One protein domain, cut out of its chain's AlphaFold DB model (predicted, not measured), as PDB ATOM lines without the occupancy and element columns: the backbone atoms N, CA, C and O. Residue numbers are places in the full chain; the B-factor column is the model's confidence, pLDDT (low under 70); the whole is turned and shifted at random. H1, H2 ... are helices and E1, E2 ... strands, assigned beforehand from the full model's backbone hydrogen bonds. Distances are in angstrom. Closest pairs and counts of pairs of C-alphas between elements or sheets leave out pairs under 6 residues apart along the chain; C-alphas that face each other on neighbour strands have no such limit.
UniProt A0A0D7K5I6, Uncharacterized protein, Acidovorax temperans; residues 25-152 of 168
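Overview. This is residues 25 to 152 of the 168 residues of an uncharacterized protein of Acidovorax temperans (UniProt A0A0D7K5I6). A twisted sheet of four strands has two helices over one face, the long H4 and the shorter H3, which stands up from it. Two separate hairpins, E1-E2 and E4-E5, reach away past the last residues of H4, while the small H2 packs on H4. The 128 printed residues have five named helices and eight named strands, in the order H1 H2 E1 E2 E3 H3 H4 E4 E5 H5 E6 E7 E8; the class is mixed, helices and strands. The large sheet, order E3 E8 E7 E6, is mixed, with E3 and E8 parallel. The whole is only just compact, close to loose, with a radius of gyration of the C-alphas of 16.2 A and spans of 49 by 35 by 29 A.

Arrangement. H1, residues 29 to 33, and H2, residues 39 to 42, are only just apart, with closest C-alphas 8.1 A from each other. E1, residues 44 to 49, and E2, residues 52 to 57, form an antiparallel hairpin with N 47 and O 54 at 2.9 A. E3, residues 64 to 67, is an edge strand, parallel to E8, residues 140 to 151, with N 65 and O 145 at 2.8 A. H3, residues 68 to 76, stands up from the sheet at 59 degrees; its closest C-alphas to E8 are those of Ala 70 and Cys 149, 4.8 A. H4, residues 81 to 95, is on the same face at a height over the sheet of 8.1 A, and touches H2 at the closest C-alphas, Arg 42 and Gly 89, 4.9 A. E4, residues 97 to 100, and E5, residues 108 to 111, form an antiparallel hairpin with N 100 and O 108 at 2.9 A. H5, residues 113 to 116, only grazes the sheet with residues 114 to 116; it touches residues 91 to 95 of H4, the closest C-alphas being Tyr 92 and Ala 115, 4.8 A. E6, residues 117 to 121, E7, residues 126 to 137, and E8 form a meander, each strand the antiparallel neighbour of the one before, with N 118 and O 130 at 2.8 A and N 133 and O 144 at 2.9 A. In H1, H3 and H4 every O i to N i+4 pair is within hydrogen-bond range; H2 and H5 are too short for such a pair.

Along the chain. H1 begins at C-alpha 29, (102.058, 89.517, 112.212). E1 and E2 each measure 16.5 A, H3 12.6 A and H4 20.7 A. E7 measures 31.4 A and bends by 60 degrees at residue 134. E8, 34.0 A, ends at C-alpha 151, (98.485, 74.548, 85.974).

Size, cuts and confidence. The C-alphas farthest apart are those of Pro 30 and Lys 104, 51.4 A. Residues 48 to 53 stand free. The printed part has no cut and no long link. The mean pLDDT of the printed part is 89.9; residues 102 to 106 are under 70.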
ATOM      1  N   LYS A  25     104.383  90.642  99.880       93.75
ATOM      2  CA  LYS A  25     104.555  90.159 101.256       93.75
ATOM      3  C   LYS A  25     103.198  89.845 101.899       93.75
ATOM      4  O   LYS A  25     102.272  90.656 101.846       93.75
ATOM      5  N   VAL A  26     103.091  88.681 102.536       94.50
ATOM      6  CA  VAL A  26     101.908  88.283 103.308       94.50
ATOM      7  C   VAL A  26     102.012  88.845 104.721       94.50
ATOM      8  O   VAL A  26     103.026  88.658 105.394       94.50
ATOM      9  N   ASP A  27     100.955  89.505 105.194       92.88
ATOM     10  CA  ASP A  27     100.876  89.914 106.594       92.88
ATOM     11  C   ASP A  27     100.503  88.719 107.482       92.88
ATOM     12  O   ASP A  27      99.370  88.232 107.463       92.88
ATOM     13  N   LEU A  28     101.487  88.239 108.240       93.19
ATOM     14  CA  LEU A  28     101.353  87.161 109.222       93.19
ATOM     15  C   LEU A  28     101.705  87.636 110.641       93.19
ATOM     16  O   LEU A  28     101.913  86.803 111.524       93.19
ATOM     17  N   GLN A  29     101.748  88.953 110.889       90.38
ATOM     18  CA  GLN A  29     102.058  89.517 112.212       90.38
ATOM     19  C   GLN A  29     101.212  88.926 113.352       90.38
ATOM     20  O   GLN A  29     101.789  88.598 114.391       90.38
ATOM     21  N   PRO A  30      99.893  88.680 113.184       91.06
ATOM     22  CA  PRO A  30      99.097  88.045 114.234       91.06
ATOM     23  C   PRO A  30      99.621  86.657 114.632       91.06
ATOM     24  O   PRO A  30      99.652  86.322 115.812       91.06
ATOM     25  N   LEU A  31     100.092  85.868 113.658       91.31
ATOM     26  CA  LEU A  31     100.646  84.534 113.909       91.31
ATOM     27  C   LEU A  31     102.029  84.617 114.555       91.31
ATOM     28  O   LEU A  31     102.365  83.795 115.401       91.31
ATOM     29  N   VAL A  32     102.836  85.608 114.165       90.56
ATOM     30  CA  VAL A  32     104.154  85.859 114.768       90.56
ATOM     31  C   VAL A  32     104.015  86.198 116.252       90.56
ATOM     32  O   VAL A  32     104.817  85.707 117.056       90.56
ATOM     33  N   ALA A  33     103.014  87.013 116.597       90.56
ATOM     34  CA  ALA A  33     102.737  87.456 117.958       90.56
ATOM     35  C   ALA A  33     102.195  86.324 118.849       90.56
ATOM     36  O   ALA A  33     102.607  86.206 120.004       90.56
ATOM     37  N   ASP A  34     101.323  85.464 118.320       91.56
ATOM     38  CA  ASP A  34     100.764  84.344 119.075       91.56
ATOM     39  C   ASP A  34     101.684  83.113 119.045       91.56
ATOM     40  O   ASP A  34     101.620  82.263 118.155       91.56
ATOM     41  N   LYS A  35     102.537  82.995 120.068       89.19
ATOM     42  CA  LYS A  35     103.481  81.875 120.239       89.19
ATOM     43  C   LYS A  35     102.829  80.551 120.641       89.19
ATOM     44  O   LYS A  35     103.519  79.534 120.675       89.19
ATOM     45  N   THR A  36     101.531  80.532 120.944       89.88
ATOM     46  CA  THR A  36     100.828  79.297 121.329       89.88
ATOM     47  C   THR A  36     100.451  78.436 120.123       89.88
ATOM     48  O   THR A  36     100.191  77.239 120.263       89.88
ATOM     49  N   LEU A  37     100.471  79.026 118.925       89.25
ATOM     50  CA  LEU A  37     100.108  78.357 117.686       89.25
ATOM     51  C   LEU A  37     101.099  77.247 117.322       89.25
ATOM     52  O   LEU A  37     102.319  77.408 117.371       89.25
ATOM     53  N   SER A  38     100.567  76.121 116.845       88.50
ATOM     54  CA  SER A  38     101.375  74.976 116.408       88.50
ATOM     55  C   SER A  38     102.273  75.278 115.206       88.50
ATOM     56  O   SER A  38     103.233  74.547 114.979       88.50
ATOM     57  N   ILE A  39     101.998  76.350 114.456       90.62
ATOM     58  CA  ILE A  39     102.783  76.752 113.284       90.62
ATOM     59  C   ILE A  39     104.249  77.053 113.634       90.62
ATOM     60  O   ILE A  39     105.130  76.733 112.843       90.62
ATOM     61  N   HIS A  40     104.533  77.547 114.846       92.00
ATOM     62  CA  HIS A  40     105.910  77.772 115.321       92.00
ATOM     63  C   HIS A  40     106.679  76.464 115.534       92.00
ATOM     64  O   HIS A  40     107.894  76.422 115.412       92.00
ATOM     65  N   LYS A  41     105.980  75.353 115.798       90.75
ATOM     66  CA  LYS A  41     106.613  74.022 115.835       90.75
ATOM     67  C   LYS A  41     106.891  73.471 114.438       90.75
ATOM     68  O   LYS A  41     107.642  72.515 114.310       90.75
ATOM     69  N   ARG A  42     106.237  74.015 113.406       92.88
ATOM     70  CA  ARG A  42     106.427  73.630 111.999       92.88
ATOM     71  C   ARG A  42     107.479  74.478 111.293       92.88
ATOM     72  O   ARG A  42     107.982  74.044 110.262       92.88
ATOM     73  N   SER A  43     107.799  75.657 111.829       93.44
ATOM     74  CA  SER A  43     108.830  76.540 111.279       93.44
ATOM     75  C   SER A  43     110.246  76.039 111.535       93.44
ATOM     76  O   SER A  43     111.167  76.486 110.863       93.44
ATOM     77  N   GLU A  44     110.427  75.105 112.466       94.50
ATOM     78  CA  GLU A  44     111.719  74.532 112.829       94.50
ATOM     79  C   GLU A  44     111.659  73.005 112.785       94.50
ATOM     80  O   GLU A  44     110.636  72.392 113.093       94.50
ATOM     81  N   LEU A  45     112.775  72.384 112.415       94.06
ATOM     82  CA  LEU A  45     112.934  70.940 112.393       94.06
ATOM     83  C   LEU A  45     114.236  70.561 113.094       94.06
ATOM     84  O   LEU A  45     115.320  70.969 112.677       94.06
ATOM     85  N   ALA A  46     114.114  69.750 114.141       93.56
ATOM     86  CA  ALA A  46     115.242  69.120 114.807       93.56
ATOM     87  C   ALA A  46     115.340  67.657 114.368       93.56
ATOM     88  O   ALA A  46     114.363  66.911 114.433       93.56
ATOM     89  N   ILE A  47     116.528  67.256 113.934       91.31
ATOM     90  CA  ILE A  47     116.848  65.889 113.532       91.31
ATOM     91  C   ILE A  47     117.998  65.411 114.406       91.31
ATOM     92  O   ILE A  47     119.048  66.051 114.451       91.31
ATOM     93  N   ASP A  48     117.799  64.269 115.057       91.75
ATOM     94  CA  ASP A  48     118.821  63.563 115.827       91.75
ATOM     95  C   ASP A  48     119.035  62.191 115.182       91.75
ATOM     96  O   ASP A  48     118.140  61.343 115.188       91.75
ATOM     97  N   GLN A  49     120.190  62.015 114.547       85.75
ATOM     98  CA  GLN A  49     120.666  60.750 113.996       85.75
ATOM     99  C   GLN A  49     121.924  60.328 114.766       85.75
ATOM    100  O   GLN A  49     122.615  61.186 115.319       85.75
ATOM    101  N   PRO A  50     122.273  59.031 114.791       86.88
ATOM    102  CA  PRO A  50     123.481  58.567 115.476       86.88
ATOM    103  C   PRO A  50     124.756  59.312 115.047       86.88
ATOM    104  O   PRO A  50     125.653  59.527 115.860       86.88
ATOM    105  N   GLU A  51     124.830  59.716 113.780       86.00
ATOM    106  CA  GLU A  51     126.001  60.344 113.174       86.00
ATOM    107  C   GLU A  51     125.974  61.878 113.218       86.00
ATOM    108  O   GLU A  51     127.027  62.506 113.094       86.00
ATOM    109  N   PHE A  52     124.801  62.504 113.364       85.88
ATOM    110  CA  PHE A  52     124.673  63.959 113.308       85.88
ATOM    111  C   PHE A  52     123.415  64.489 113.996       85.88
ATOM    112  O   PHE A  52     122.382  63.829 114.078       85.88
ATOM    113  N   ARG A  53     123.476  65.768 114.378       91.38
ATOM    114  CA  ARG A  53     122.300  66.565 114.738       91.38
ATOM    115  C   ARG A  53     122.161  67.754 113.811       91.38
ATOM    116  O   ARG A  53     123.142  68.447 113.553       91.38
ATOM    117  N   LEU A  54     120.940  68.003 113.357       89.50
ATOM    118  CA  LEU A  54     120.595  69.167 112.549       89.50
ATOM    119  C   LEU A  54     119.450  69.926 113.210       89.50
ATOM    120  O   LEU A  54     118.464  69.333 113.645       89.50
ATOM    121  N   GLN A  55     119.582  71.245 113.246       92.50
ATOM    122  CA  GLN A  55     118.488  72.166 113.520       92.50
ATOM    123  C   GLN A  55     118.301  73.021 112.275       92.50
ATOM    124  O   GLN A  55     119.248  73.640 111.793       92.50
ATOM    125  N   ILE A  56     117.096  72.993 111.720       92.31
ATOM    126  CA  ILE A  56     116.792  73.597 110.428       92.31
ATOM    127  C   ILE A  56     115.616  74.543 110.607       92.31
ATOM    128  O   ILE A  56     114.543  74.127 111.040       92.31
ATOM    129  N   GLN A  57     115.801  75.803 110.214       94.19
ATOM    130  CA  GLN A  57     114.683  76.709 109.985       94.19
ATOM    131  C   GLN A  57     114.001  76.297 108.675       94.19
ATOM    132  O   GLN A  57     114.580  76.422 107.597       94.19
ATOM    133  N   VAL A  58     112.775  75.795 108.763       94.69
ATOM    134  CA  VAL A  58     111.986  75.339 107.611       94.69
ATOM    135  C   VAL A  58     111.420  76.530 106.840       94.69
ATOM    136  O   VAL A  58     111.509  76.577 105.610       94.69
ATOM    137  N   PHE A  59     110.883  77.509 107.570       94.50
ATOM    138  CA  PHE A  59     110.399  78.789 107.053       94.50
ATOM    139  C   PHE A  59     110.418  79.862 108.138       94.50
ATOM    140  O   PHE A  59     110.308  79.549 109.321       94.50
ATOM    141  N   ASP A  60     110.498  81.125 107.734       92.75
ATOM    142  CA  ASP A  60     110.313  82.272 108.618       92.75
ATOM    143  C   ASP A  60     108.990  82.985 108.292       92.75
ATOM    144  O   ASP A  60     108.754  83.425 107.164       92.75
ATOM    145  N   LEU A  61     108.121  83.115 109.297       93.19
ATOM    146  CA  LEU A  61     106.825  83.792 109.179       93.19
ATOM    147  C   LEU A  61     106.956  85.274 108.789       93.19
ATOM    148  O   LEU A  61     106.012  85.845 108.242       93.19
ATOM    149  N   ALA A  62     108.107  85.901 109.046       92.00
ATOM    150  CA  ALA A  62     108.379  87.278 108.651       92.00
ATOM    151  C   ALA A  62     108.692  87.431 107.150       92.00
ATOM    152  O   ALA A  62     108.607  88.554 106.638       92.00
ATOM    153  N   TYR A  63     109.024  86.341 106.449       93.31
ATOM    154  CA  TYR A  63     109.486  86.340 105.055       93.31
ATOM    155  C   TYR A  63     108.654  85.400 104.174       93.31
ATOM    156  O   TYR A  63     109.175  84.530 103.477       93.31
ATOM    157  N   VAL A  64     107.334  85.597 104.197       95.19
ATOM    158  CA  VAL A  64     106.387  84.874 103.340       95.19
ATOM    159  C   VAL A  64     105.847  85.803 102.264       95.19
ATOM    160  O   VAL A  64     105.342  86.890 102.558       95.19
ATOM    161  N   TYR A  65     105.916  85.349 101.019       95.25
ATOM    162  CA  TYR A  65     105.508  86.104  99.845       95.25
ATOM    163  C   TYR A  65     104.548  85.294  98.981       95.25
ATOM    164  O   TYR A  65     104.602  84.065  98.947       95.25
ATOM    165  N   ILE A  66     103.656  85.979  98.277       95.88
ATOM    166  CA  ILE A  66     102.614  85.366  97.460       95.88
ATOM    167  C   ILE A  66     102.412  86.142  96.163       95.88
ATOM    168  O   ILE A  66     102.423  87.369  96.160       95.88
ATOM    169  N   THR A  67     102.170  85.443  95.056       94.94
ATOM    170  CA  THR A  67     101.766  86.110  93.809       94.94
ATOM    171  C   THR A  67     100.282  86.473  93.824       94.94
ATOM    172  O   THR A  67      99.457  85.770  94.418       94.94
ATOM    173  N   ALA A  68      99.893  87.526  93.101       91.88
ATOM    174  CA  ALA A  68      98.487  87.936  92.988       91.88
ATOM    175  C   ALA A  68      97.568  86.793  92.501       91.88
ATOM    176  O   ALA A  68      96.456  86.613  93.010       91.88
ATOM    177  N   LYS A  69      98.055  85.966  91.564       90.75
ATOM    178  CA  LYS A  69      97.336  84.788  91.056       90.75
ATOM    179  C   LYS A  69      97.100  83.748  92.154       90.75
ATOM    180  O   LYS A  69      95.971  83.289  92.316       90.75
ATOM    181  N   ALA A  70      98.130  83.412  92.932       92.62
ATOM    182  CA  ALA A  70      98.005  82.467  94.039       92.62
ATOM    183  C   ALA A  70      97.079  83.000  95.141       92.62
ATOM    184  O   ALA A  70      96.207  82.282  95.622       92.62
ATOM    185  N   LYS A  71      97.177  84.291  95.469       93.25
ATOM    186  CA  LYS A  71      96.293  84.964  96.432       93.25
ATOM    187  C   LYS A  71      94.823  84.903  96.013       93.25
ATOM    188  O   LYS A  71      93.954  84.650  96.846       93.25
ATOM    189  N   ALA A  72      94.533  85.095  94.725       91.06
ATOM    190  CA  ALA A  72      93.185  84.930  94.186       91.06
ATOM    191  C   ALA A  72      92.711  83.468  94.243       91.06
ATOM    192  O   ALA A  72      91.556  83.223  94.593       91.06
ATOM    193  N   ALA A  73      93.589  82.505  93.947       91.12
ATOM    194  CA  ALA A  73      93.279  81.081  94.046       91.12
ATOM    195  C   ALA A  73      92.938  80.669  95.488       91.12
ATOM    196  O   ALA A  73      91.897  80.055  95.707       91.12
ATOM    197  N   LEU A  74      93.726  81.104  96.481       92.94
ATOM    198  CA  LEU A  74      93.442  80.847  97.899       92.94
ATOM    199  C   LEU A  74      92.052  81.320  98.311       92.94
ATOM    200  O   LEU A  74      91.314  80.575  98.949       92.94
ATOM    201  N   ARG A  75      91.670  82.534  97.897       92.06
ATOM    202  CA  ARG A  75      90.343  83.094  98.190       92.06
ATOM    203  C   ARG A  75      89.217  82.257  97.588       92.06
ATOM    204  O   ARG A  75      88.210  82.053  98.254       92.06
ATOM    205  N   ARG A  76      89.382  81.766  96.356       90.88
ATOM    206  CA  ARG A  76      88.384  80.908  95.689       90.88
ATOM    207  C   ARG A  76      88.250  79.543  96.361       90.88
ATOM    208  O   ARG A  76      87.157  78.995  96.383       90.88
ATOM    209  N   CYS A  77      89.348  79.019  96.899       89.88
ATOM    210  CA  CYS A  77      89.402  77.714  97.555       89.88
ATOM    211  C   CYS A  77      89.183  77.781  99.077       89.88
ATOM    212  O   CYS A  77      89.305  76.761  99.743       89.88
ATOM    213  N   TYR A  78      88.877  78.957  99.637       91.56
ATOM    214  CA  TYR A  78      88.729  79.175 101.085       91.56
ATOM    215  C   TYR A  78      89.954  78.740 101.912       91.56
ATOM    216  O   TYR A  78      89.836  78.303 103.055       91.56
ATOM    217  N   LEU A  79      91.148  78.886 101.335       93.25
ATOM    218  CA  LEU A  79      92.417  78.548 101.975       93.25
ATOM    219  C   LEU A  79      93.118  79.799 102.503       93.25
ATOM    220  O   LEU A  79      92.934  80.911 102.002       93.25
ATOM    221  N   THR A  80      93.981  79.608 103.500       94.12
ATOM    222  CA  THR A  80      94.825  80.672 104.056       94.12
ATOM    223  C   THR A  80      96.305  80.370 103.825       94.12
ATOM    224  O   THR A  80      96.693  79.199 103.767       94.12
ATOM    225  N   PRO A  81      97.173  81.396 103.747       94.75
ATOM    226  CA  PRO A  81      98.618  81.180 103.724       94.75
ATOM    227  C   PRO A  81      99.111  80.376 104.936       94.75
ATOM    228  O   PRO A  81      99.957  79.506 104.788       94.75
ATOM    229  N   ALA A  82      98.529  80.601 106.120       94.19
ATOM    230  CA  ALA A  82      98.872  79.872 107.342       94.19
ATOM    231  C   ALA A  82      98.631  78.360 107.221       94.19
ATOM    232  O   ALA A  82      99.480  77.564 107.620       94.19
ATOM    233  N   PHE A  83      97.499  77.963 106.630       94.56
ATOM    234  CA  PHE A  83      97.202  76.559 106.353       94.56
ATOM    235  C   PHE A  83      98.260  75.935 105.435       94.56
ATOM    236  O   PHE A  83      98.752  74.844 105.711       94.56
ATOM    237  N   LEU A  84      98.651  76.643 104.373       95.56
ATOM    238  CA  LEU A  84      99.678  76.159 103.453       95.56
ATOM    239  C   LEU A  84     101.055  76.038 104.104       95.56
ATOM    240  O   LEU A  84     101.766  75.081 103.818       95.56
ATOM    241  N   LEU A  85     101.421  76.965 104.989       96.44
ATOM    242  CA  LEU A  85     102.678  76.905 105.738       96.44
ATOM    243  C   LEU A  85     102.716  75.714 106.700       96.44
ATOM    244  O   LEU A  85     103.740  75.041 106.789       96.44
ATOM    245  N   ASP A  86     101.603  75.404 107.372       95.25
ATOM    246  CA  ASP A  86     101.504  74.198 108.206       95.25
ATOM    247  C   ASP A  86     101.709  72.923 107.372       95.25
ATOM    248  O   ASP A  86     102.509  72.058 107.741       95.25
ATOM    249  N   LYS A  87     101.058  72.835 106.202       96.25
ATOM    250  CA  LYS A  87     101.228  71.702 105.281       96.25
ATOM    251  C   LYS A  87     102.637  71.612 104.710       96.25
ATOM    252  O   LYS A  87     103.194  70.517 104.680       96.25
ATOM    253  N   PHE A  88     103.228  72.737 104.322       96.75
ATOM    254  CA  PHE A  88     104.605  72.798 103.845       96.75
ATOM    255  C   PHE A  88     105.593  72.339 104.922       96.75
ATOM    256  O   PHE A  88     106.422  71.476 104.649       96.75
ATOM    257  N   GLY A  89     105.469  72.832 106.157       95.94
ATOM    258  CA  GLY A  89     106.334  72.407 107.259       95.94
ATOM    259  C   GLY A  89     106.199  70.918 107.583       95.94
ATOM    260  O   GLY A  89     107.194  70.236 107.822       95.94
ATOM    261  N   ALA A  90     104.974  70.384 107.541       95.06
ATOM    262  CA  ALA A  90     104.736  68.953 107.705       95.06
ATOM    263  C   ALA A  90     105.350  68.121 106.566       95.06
ATOM    264  O   ALA A  90     106.000  67.116 106.847       95.06
ATOM    265  N   HIS A  91     105.181  68.553 105.312       95.75
ATOM    266  CA  HIS A  91     105.799  67.925 104.144       95.75
ATOM    267  C   HIS A  91     107.323  67.911 104.272       95.75
ATOM    268  O   HIS A  91     107.924  66.844 104.209       95.75
ATOM    269  N   TYR A  92     107.932  69.069 104.538       95.56
ATOM    270  CA  TYR A  92     109.379  69.218 104.660       95.56
ATOM    271  C   TYR A  92     109.953  68.268 105.718       95.56
ATOM    272  O   TYR A  92     110.910  67.546 105.455       95.56
ATOM    273  N   ALA A  93     109.326  68.198 106.896       93.69
ATOM    274  CA  ALA A  93     109.747  67.293 107.963       93.69
ATOM    275  C   ALA A  93     109.668  65.806 107.575       93.69
ATOM    276  O   ALA A  93     110.487  65.012 108.029       93.69
ATOM    277  N   GLN A  94     108.688  65.427 106.752       93.25
ATOM    278  CA  GLN A  94     108.490  64.044 106.318       93.25
ATOM    279  C   GLN A  94     109.430  63.635 105.183       93.25
ATOM    280  O   GLN A  94     109.806  62.468 105.109       93.25
ATOM    281  N   THR A  95     109.782  64.563 104.292       93.12
ATOM    282  CA  THR A  95     110.470  64.234 103.037       93.12
ATOM    283  C   THR A  95     111.938  64.634 103.008       93.12
ATOM    284  O   THR A  95     112.670  64.109 102.170       93.12
ATOM    285  N   LEU A  96     112.400  65.497 103.926       93.88
ATOM    286  CA  LEU A  96     113.777  65.998 103.934       93.88
ATOM    287  C   LEU A  96     114.818  64.878 103.991       93.88
ATOM    288  O   LEU A  96     115.801  64.945 103.262       93.88
ATOM    289  N   LEU A  97     114.638  63.873 104.848       91.06
ATOM    290  CA  LEU A  97     115.545  62.728 104.904       91.06
ATOM    291  C   LEU A  97     114.971  61.578 104.094       91.06
ATOM    292  O   LEU A  97     113.952  60.998 104.457       91.06
ATOM    293  N   THR A  98     115.656  61.228 103.012       85.75
ATOM    294  CA  THR A  98     115.294  60.086 102.171       85.75
ATOM    295  C   THR A  98     116.411  59.053 102.199       85.75
ATOM    296  O   THR A  98     117.593  59.393 102.248       85.75
ATOM    297  N   VAL A  99     116.036  57.773 102.184       84.75
ATOM    298  CA  VAL A  99     116.979  56.653 102.140       84.75
ATOM    299  C   VAL A  99     117.060  56.132 100.712       84.75
ATOM    300  O   VAL A  99     116.113  55.542 100.196       84.75
ATOM    301  N   GLY A 100     118.210  56.333 100.075       76.88
ATOM    302  CA  GLY A 100     118.511  55.770  98.767       76.88
ATOM    303  C   GLY A 100     119.095  54.372  98.912       76.88
ATOM    304  O   GLY A 100     120.116  54.186  99.575       76.88
ATOM    305  N   THR A 101     118.488  53.378  98.270       77.56
ATOM    306  CA  THR A 101     119.039  52.018  98.191       77.56
ATOM    307  C   THR A 101     119.442  51.702  96.757       77.56
ATOM    308  O   THR A 101     118.613  51.789  95.853       77.56
ATOM    309  N   ARG A 102     120.689  51.269  96.535       68.19
ATOM    310  CA  ARG A 102     121.118  50.691  95.253       68.19
ATOM    311  C   ARG A 102     121.410  49.201  95.430       68.19
ATOM    312  O   ARG A 102     122.412  48.824  96.035       68.19
ATOM    313  N   GLY A 103     120.549  48.342  94.881       68.81
ATOM    314  CA  GLY A 103     120.721  46.886  94.937       68.81
ATOM    315  C   GLY A 103     120.715  46.337  96.372       68.81
ATOM    316  O   GLY A 103     119.814  46.637  97.143       68.81
ATOM    317  N   LYS A 104     121.720  45.522  96.731       60.81
ATOM    318  CA  LYS A 104     121.856  44.893  98.065       60.81
ATOM    319  C   LYS A 104     122.577  45.763  99.114       60.81
ATOM    320  O   LYS A 104     122.875  45.268 100.200       60.81
ATOM    321  N   LEU A 105     122.927  47.011  98.798       58.78
ATOM    322  CA  LEU A 105     123.629  47.893  99.737       58.78
ATOM    323  C   LEU A 105     122.691  48.400 100.839       58.78
ATOM    324  O   LEU A 105     121.518  48.680 100.590       58.78
ATOM    325  N   LYS A 106     123.241  48.556 102.051       66.56
ATOM    326  CA  LYS A 106     122.577  49.273 103.147       66.56
ATOM    327  C   LYS A 106     122.303  50.706 102.679       66.56
ATOM    328  O   LYS A 106     123.194  51.338 102.119       66.56
ATOM    329  N   GLY A 107     121.060  51.158 102.837       76.81
ATOM    330  CA  GLY A 107     120.608  52.445 102.319       76.81
ATOM    331  C   GLY A 107     121.440  53.615 102.844       76.81
ATOM    332  O   GLY A 107     121.869  53.605 103.996       76.81
ATOM    333  N   VAL A 108     121.670  54.608 101.987       80.31
ATOM    334  CA  VAL A 108     122.330  55.867 102.346       80.31
ATOM    335  C   VAL A 108     121.252  56.918 102.569       80.31
ATOM    336  O   VAL A 108     120.424  57.148 101.688       80.31
ATOM    337  N   THR A 109     121.263  57.555 103.737       85.19
ATOM    338  CA  THR A 109     120.386  58.690 104.037       85.19
ATOM    339  C   THR A 109     120.968  59.957 103.417       85.19
ATOM    340  O   THR A 109     122.138  60.270 103.637       85.19
ATOM    341  N   TYR A 110     120.163  60.697 102.662       86.56
ATOM    342  CA  TYR A 110     120.548  61.978 102.070       86.56
ATOM    343  C   TYR A 110     119.440  63.024 102.238       86.56
ATOM    344  O   TYR A 110     118.288  62.694 102.533       86.56
ATOM    345  N   LEU A 111     119.809  64.296 102.058       88.81
ATOM    346  CA  LEU A 111     118.871  65.416 102.050       88.81
ATOM    347  C   LEU A 111     118.164  65.485 100.696       88.81
ATOM    348  O   LEU A 111     118.811  65.654  99.663       88.81
ATOM    349  N   ASN A 112     116.843  65.368 100.705       90.69
ATOM    350  CA  ASN A 112     116.021  65.441  99.513       90.69
ATOM    351  C   ASN A 112     115.743  66.910  99.138       90.69
ATOM    352  O   ASN A 112     115.039  67.598  99.886       90.69
ATOM    353  N   PRO A 113     116.243  67.410  97.990       88.81
ATOM    354  CA  PRO A 113     115.961  68.774  97.552       88.81
ATOM    355  C   PRO A 113     114.469  69.014  97.274       88.81
ATOM    356  O   PRO A 113     114.006  70.140  97.465       88.81
ATOM    357  N   ASP A 114     113.697  67.981  96.926       90.19
ATOM    358  CA  ASP A 114     112.264  68.108  96.637       90.19
ATOM    359  C   ASP A 114     111.444  68.473  97.879       90.19
ATOM    360  O   ASP A 114     110.350  69.025  97.763       90.19
ATOM    361  N   ALA A 115     111.992  68.263  99.084       93.62
ATOM    362  CA  ALA A 115     111.362  68.695 100.328       93.62
ATOM    363  C   ALA A 115     111.090  70.209 100.346       93.62
ATOM    364  O   ALA A 115     110.124  70.657 100.968       93.62
ATOM    365  N   ASN A 116     111.898  70.999  99.623       95.44
ATOM    366  CA  ASN A 116     111.757  72.452  99.516       95.44
ATOM    367  C   ASN A 116     110.494  72.904  98.774       95.44
ATOM    368  O   ASN A 116     110.195  74.096  98.818       95.44
ATOM    369  N   VAL A 117     109.762  72.006  98.114       95.38
ATOM    370  CA  VAL A 117     108.564  72.356  97.349       95.38
ATOM    371  C   VAL A 117     107.387  71.515  97.824       95.38
ATOM    372  O   VAL A 117     107.367  70.300  97.664       95.38
ATOM    373  N   TYR A 118     106.372  72.172  98.376       96.06
ATOM    374  CA  TYR A 118     105.071  71.568  98.637       96.06
ATOM    375  C   TYR A 118     104.064  72.010  97.582       96.06
ATOM    376  O   TYR A 118     104.038  73.161  97.152       96.06
ATOM    377  N   ARG A 119     103.218  71.073  97.183       94.94
ATOM    378  CA  ARG A 119     102.231  71.233  96.127       94.94
ATOM    379  C   ARG A 119     100.850  70.920  96.681       94.94
ATOM    380  O   ARG A 119     100.651  69.880  97.308       94.94
ATOM    381  N   HIS A 120      99.920  71.851  96.502       94.00
ATOM    382  CA  HIS A 120      98.546  71.727  96.963       94.00
ATOM    383  C   HIS A 120      97.583  71.777  95.785       94.00
ATOM    384  O   HIS A 120      97.402  72.817  95.144       94.00
ATOM    385  N   ASP A 121      96.946  70.642  95.540       91.19
ATOM    386  CA  ASP A 121      95.911  70.492  94.534       91.19
ATOM    387  C   ASP A 121      94.662  71.305  94.874       91.19
ATOM    388  O   ASP A 121      94.167  71.270  95.999       91.19
ATOM    389  N   THR A 122      94.116  71.997  93.876       85.56
ATOM    390  CA  THR A 122      92.810  72.655  93.981       85.56
ATOM    391  C   THR A 122      91.810  72.030  93.013       85.56
ATOM    392  O   THR A 122      92.183  71.506  91.960       85.56
ATOM    393  N   ASP A 123      90.521  72.143  93.327       77.19
ATOM    394  CA  ASP A 123      89.436  71.541  92.533       77.19
ATOM    395  C   ASP A 123      89.306  72.123  91.112       77.19
ATOM    396  O   ASP A 123      88.653  71.544  90.248       77.19
ATOM    397  N   ASN A 124      89.965  73.251  90.836       73.56
ATOM    398  CA  ASN A 124      89.854  73.989  89.575       73.56
ATOM    399  C   ASN A 124      90.937  73.620  88.542       73.56
ATOM    400  O   ASN A 124      91.182  74.392  87.615       73.56
ATOM    401  N   GLY A 125      91.645  72.497  88.721       78.19
ATOM    402  CA  GLY A 125      92.758  72.099  87.844       78.19
ATOM    403  C   GLY A 125      94.000  72.994  87.966       78.19
ATOM    404  O   GLY A 125      94.892  72.950  87.117       78.19
ATOM    405  N   LEU A 126      94.053  73.816  89.017       85.75
ATOM    406  CA  LEU A 126      95.216  74.608  89.397       85.75
ATOM    407  C   LEU A 126      95.916  73.954  90.582       85.75
ATOM    408  O   LEU A 126      95.279  73.328  91.432       85.75
ATOM    409  N   GLU A 127      97.213  74.188  90.675       91.50
ATOM    410  CA  GLU A 127      98.013  73.814  91.829       91.50
ATOM    411  C   GLU A 127      98.565  75.077  92.490       91.50
ATOM    412  O   GLU A 127      98.978  76.031  91.815       91.50
ATOM    413  N   ILE A 128      98.541  75.100  93.820       93.75
ATOM    414  CA  ILE A 128      99.248  76.101  94.610       93.75
ATOM    415  C   ILE A 128     100.586  75.500  95.021       93.75
ATOM    416  O   ILE A 128     100.636  74.448  95.657       93.75
ATOM    417  N   ILE A 129     101.664  76.182  94.660       95.38
ATOM    418  CA  ILE A 129     103.032  75.725  94.883       95.38
ATOM    419  C   ILE A 129     103.629  76.587  95.992       95.38
ATOM    420  O   ILE A 129     103.589  77.815  95.929       95.38
ATOM    421  N   VAL A 130     104.163  75.938  97.018       96.50
ATOM    422  CA  VAL A 130     104.820  76.563  98.164       96.50
ATOM    423  C   VAL A 130     106.284  76.157  98.133       96.50
ATOM    424  O   VAL A 130     106.605  74.993  98.367       96.50
ATOM    425  N   SER A 131     107.161  77.112  97.847       96.06
ATOM    426  CA  SER A 131     108.598  76.872  97.717       96.06
ATOM    427  C   SER A 131     109.360  77.572  98.833       96.06
ATOM    428  O   SER A 131     109.207  78.776  99.034       96.06
ATOM    429  N   GLY A 132     110.195  76.824  99.549       94.12
ATOM    430  CA  GLY A 132     111.149  77.372 100.503       94.12
ATOM    431  C   GLY A 132     112.464  77.714  99.810       94.12
ATOM    432  O   GLY A 132     113.110  76.836  99.235       94.12
ATOM    433  N   VAL A 133     112.889  78.969  99.910       92.06
ATOM    434  CA  VAL A 133     114.129  79.464  99.301       92.06
ATOM    435  C   VAL A 133     114.997  80.169 100.332       92.06
ATOM    436  O   VAL A 133     114.514  80.750 101.303       92.06
ATOM    437  N   SER A 134     116.308  80.077 100.145       90.12
ATOM    438  CA  SER A 134     117.264  80.808 100.970       90.12
ATOM    439  C   SER A 134     117.494  82.178 100.341       90.12
ATOM    440  O   SER A 134     117.942  82.263  99.201       90.12
ATOM    441  N   GLY A 135     117.159  83.237 101.071       83.38
ATOM    442  CA  GLY A 135     117.395  84.621 100.667       83.38
ATOM    443  C   GLY A 135     118.415  85.298 101.576       83.38
ATOM    444  O   GLY A 135     118.698  84.817 102.671       83.38
ATOM    445  N   GLU A 136     118.943  86.442 101.151       86.50
ATOM    446  CA  GLU A 136     119.727  87.325 102.019       86.50
ATOM    447  C   GLU A 136     118.924  88.582 102.363       86.50
ATOM    448  O   GLU A 136     118.398  89.272 101.480       86.50
ATOM    449  N   ARG A 137     118.814  88.882 103.659       83.94
ATOM    450  CA  ARG A 137     118.183  90.097 104.189       83.94
ATOM    451  C   ARG A 137     119.060  90.658 105.294       83.94
ATOM    452  O   ARG A 137     119.471  89.924 106.185       83.94
ATOM    453  N   GLU A 138     119.368  91.950 105.213       83.69
ATOM    454  CA  GLU A 138     120.154  92.655 106.240       83.69
ATOM    455  C   GLU A 138     121.488  91.951 106.585       83.69
ATOM    456  O   GLU A 138     121.912  91.908 107.738       83.69
ATOM    457  N   GLY A 139     122.144  91.352 105.581       84.94
ATOM    458  CA  GLY A 139     123.407  90.619 105.758       84.94
ATOM    459  C   GLY A 139     123.276  89.256 106.449       84.94
ATOM    460  O   GLY A 139     124.283  88.694 106.874       84.94
ATOM    461  N   LYS A 140     122.057  88.719 106.582       87.38
ATOM    462  CA  LYS A 140     121.783  87.388 107.136       87.38
ATOM    463  C   LYS A 140     121.071  86.514 106.113       87.38
ATOM    464  O   LYS A 140     120.188  86.978 105.391       87.38
ATOM    465  N   THR A 141     121.417  85.230 106.098       88.38
ATOM    466  CA  THR A 141     120.634  84.225 105.378       88.38
ATOM    467  C   THR A 141     119.307  84.027 106.101       88.38
ATOM    468  O   THR A 141     119.280  83.705 107.288       88.38
ATOM    469  N   VAL A 142     118.210  84.221 105.381       90.56
ATOM    470  CA  VAL A 142     116.848  84.009 105.867       90.56
ATOM    471  C   VAL A 142     116.167  82.935 105.041       90.56
ATOM    472  O   VAL A 142     116.490  82.713 103.870       90.56
ATOM    473  N   ARG A 143     115.199  82.267 105.662       93.50
ATOM    474  CA  ARG A 143     114.412  81.239 105.002       93.50
ATOM    475  C   ARG A 143     113.082  81.815 104.542       93.50
ATOM    476  O   ARG A 143     112.152  81.942 105.336       93.50
ATOM    477  N   GLU A 144     113.004  82.158 103.264       94.56
ATOM    478  CA  GLU A 144     111.794  82.714 102.670       94.56
ATOM    479  C   GLU A 144     110.864  81.614 102.165       94.56
ATOM    480  O   GLU A 144     111.302  80.523 101.789       94.56
ATOM    481  N   VAL A 145     109.572  81.927 102.111       95.88
ATOM    482  CA  VAL A 145     108.570  81.080 101.463       95.88
ATOM    483  C   VAL A 145     107.873  81.862 100.370       95.88
ATOM    484  O   VAL A 145     107.347  82.949 100.611       95.88
ATOM    485  N   HIS A 146     107.839  81.291  99.173       96.12
ATOM    486  CA  HIS A 146     107.151  81.849  98.018       96.12
ATOM    487  C   HIS A 146     105.939  80.980  97.687       96.12
ATOM    488  O   HIS A 146     106.065  79.776  97.464       96.12
ATOM    489  N   ILE A 147     104.757  81.591  97.660       96.06
ATOM    490  CA  ILE A 147     103.489  80.940  97.331       96.06
ATOM    491  C   ILE A 147     103.080  81.373  95.918       96.06
ATOM    492  O   ILE A 147     102.748  82.537  95.665       96.06
ATOM    493  N   THR A 148     103.093  80.431  94.984       94.88
ATOM    494  CA  THR A 148     102.773  80.649  93.569       94.88
ATOM    495  C   THR A 148     101.643  79.724  93.112       94.88
ATOM    496  O   THR A 148     101.110  78.933  93.888       94.88
ATOM    497  N   CYS A 149     101.181  79.887  91.871       91.12
ATOM    498  CA  CYS A 149     100.092  79.079  91.328       91.12
ATOM    499  C   CYS A 149     100.315  78.779  89.845       91.12
ATOM    500  O   CYS A 149     100.500  79.696  89.034       91.12
ATOM    501  N   GLY A 150     100.238  77.497  89.500       87.12
ATOM    502  CA  GLY A 150     100.450  76.970  88.157       87.12
ATOM    503  C   GLY A 150      99.293  76.082  87.687       87.12
ATOM    504  O   GLY A 150      98.378  75.791  88.465       87.12
ATOM    505  N   PRO A 151      99.293  75.684  86.403       83.88
ATOM    506  CA  PRO A 151      98.485  74.548  85.974       83.88
ATOM    507  C   PRO A 151      98.902  73.304  86.769       83.88
ATOM    508  O   PRO A 151     100.066  73.183  87.146       83.88
ATOM    509  N   ARG A 152      97.965  72.386  87.026       81.94
ATOM    510  CA  ARG A 152      98.314  71.090  87.620       81.94
ATOM    511  C   ARG A 152      99.275  70.354  86.682       81.94
ATOM    512  O   ARG A 152      98.883  69.981  85.580       81.94
TER     513      ARG A 152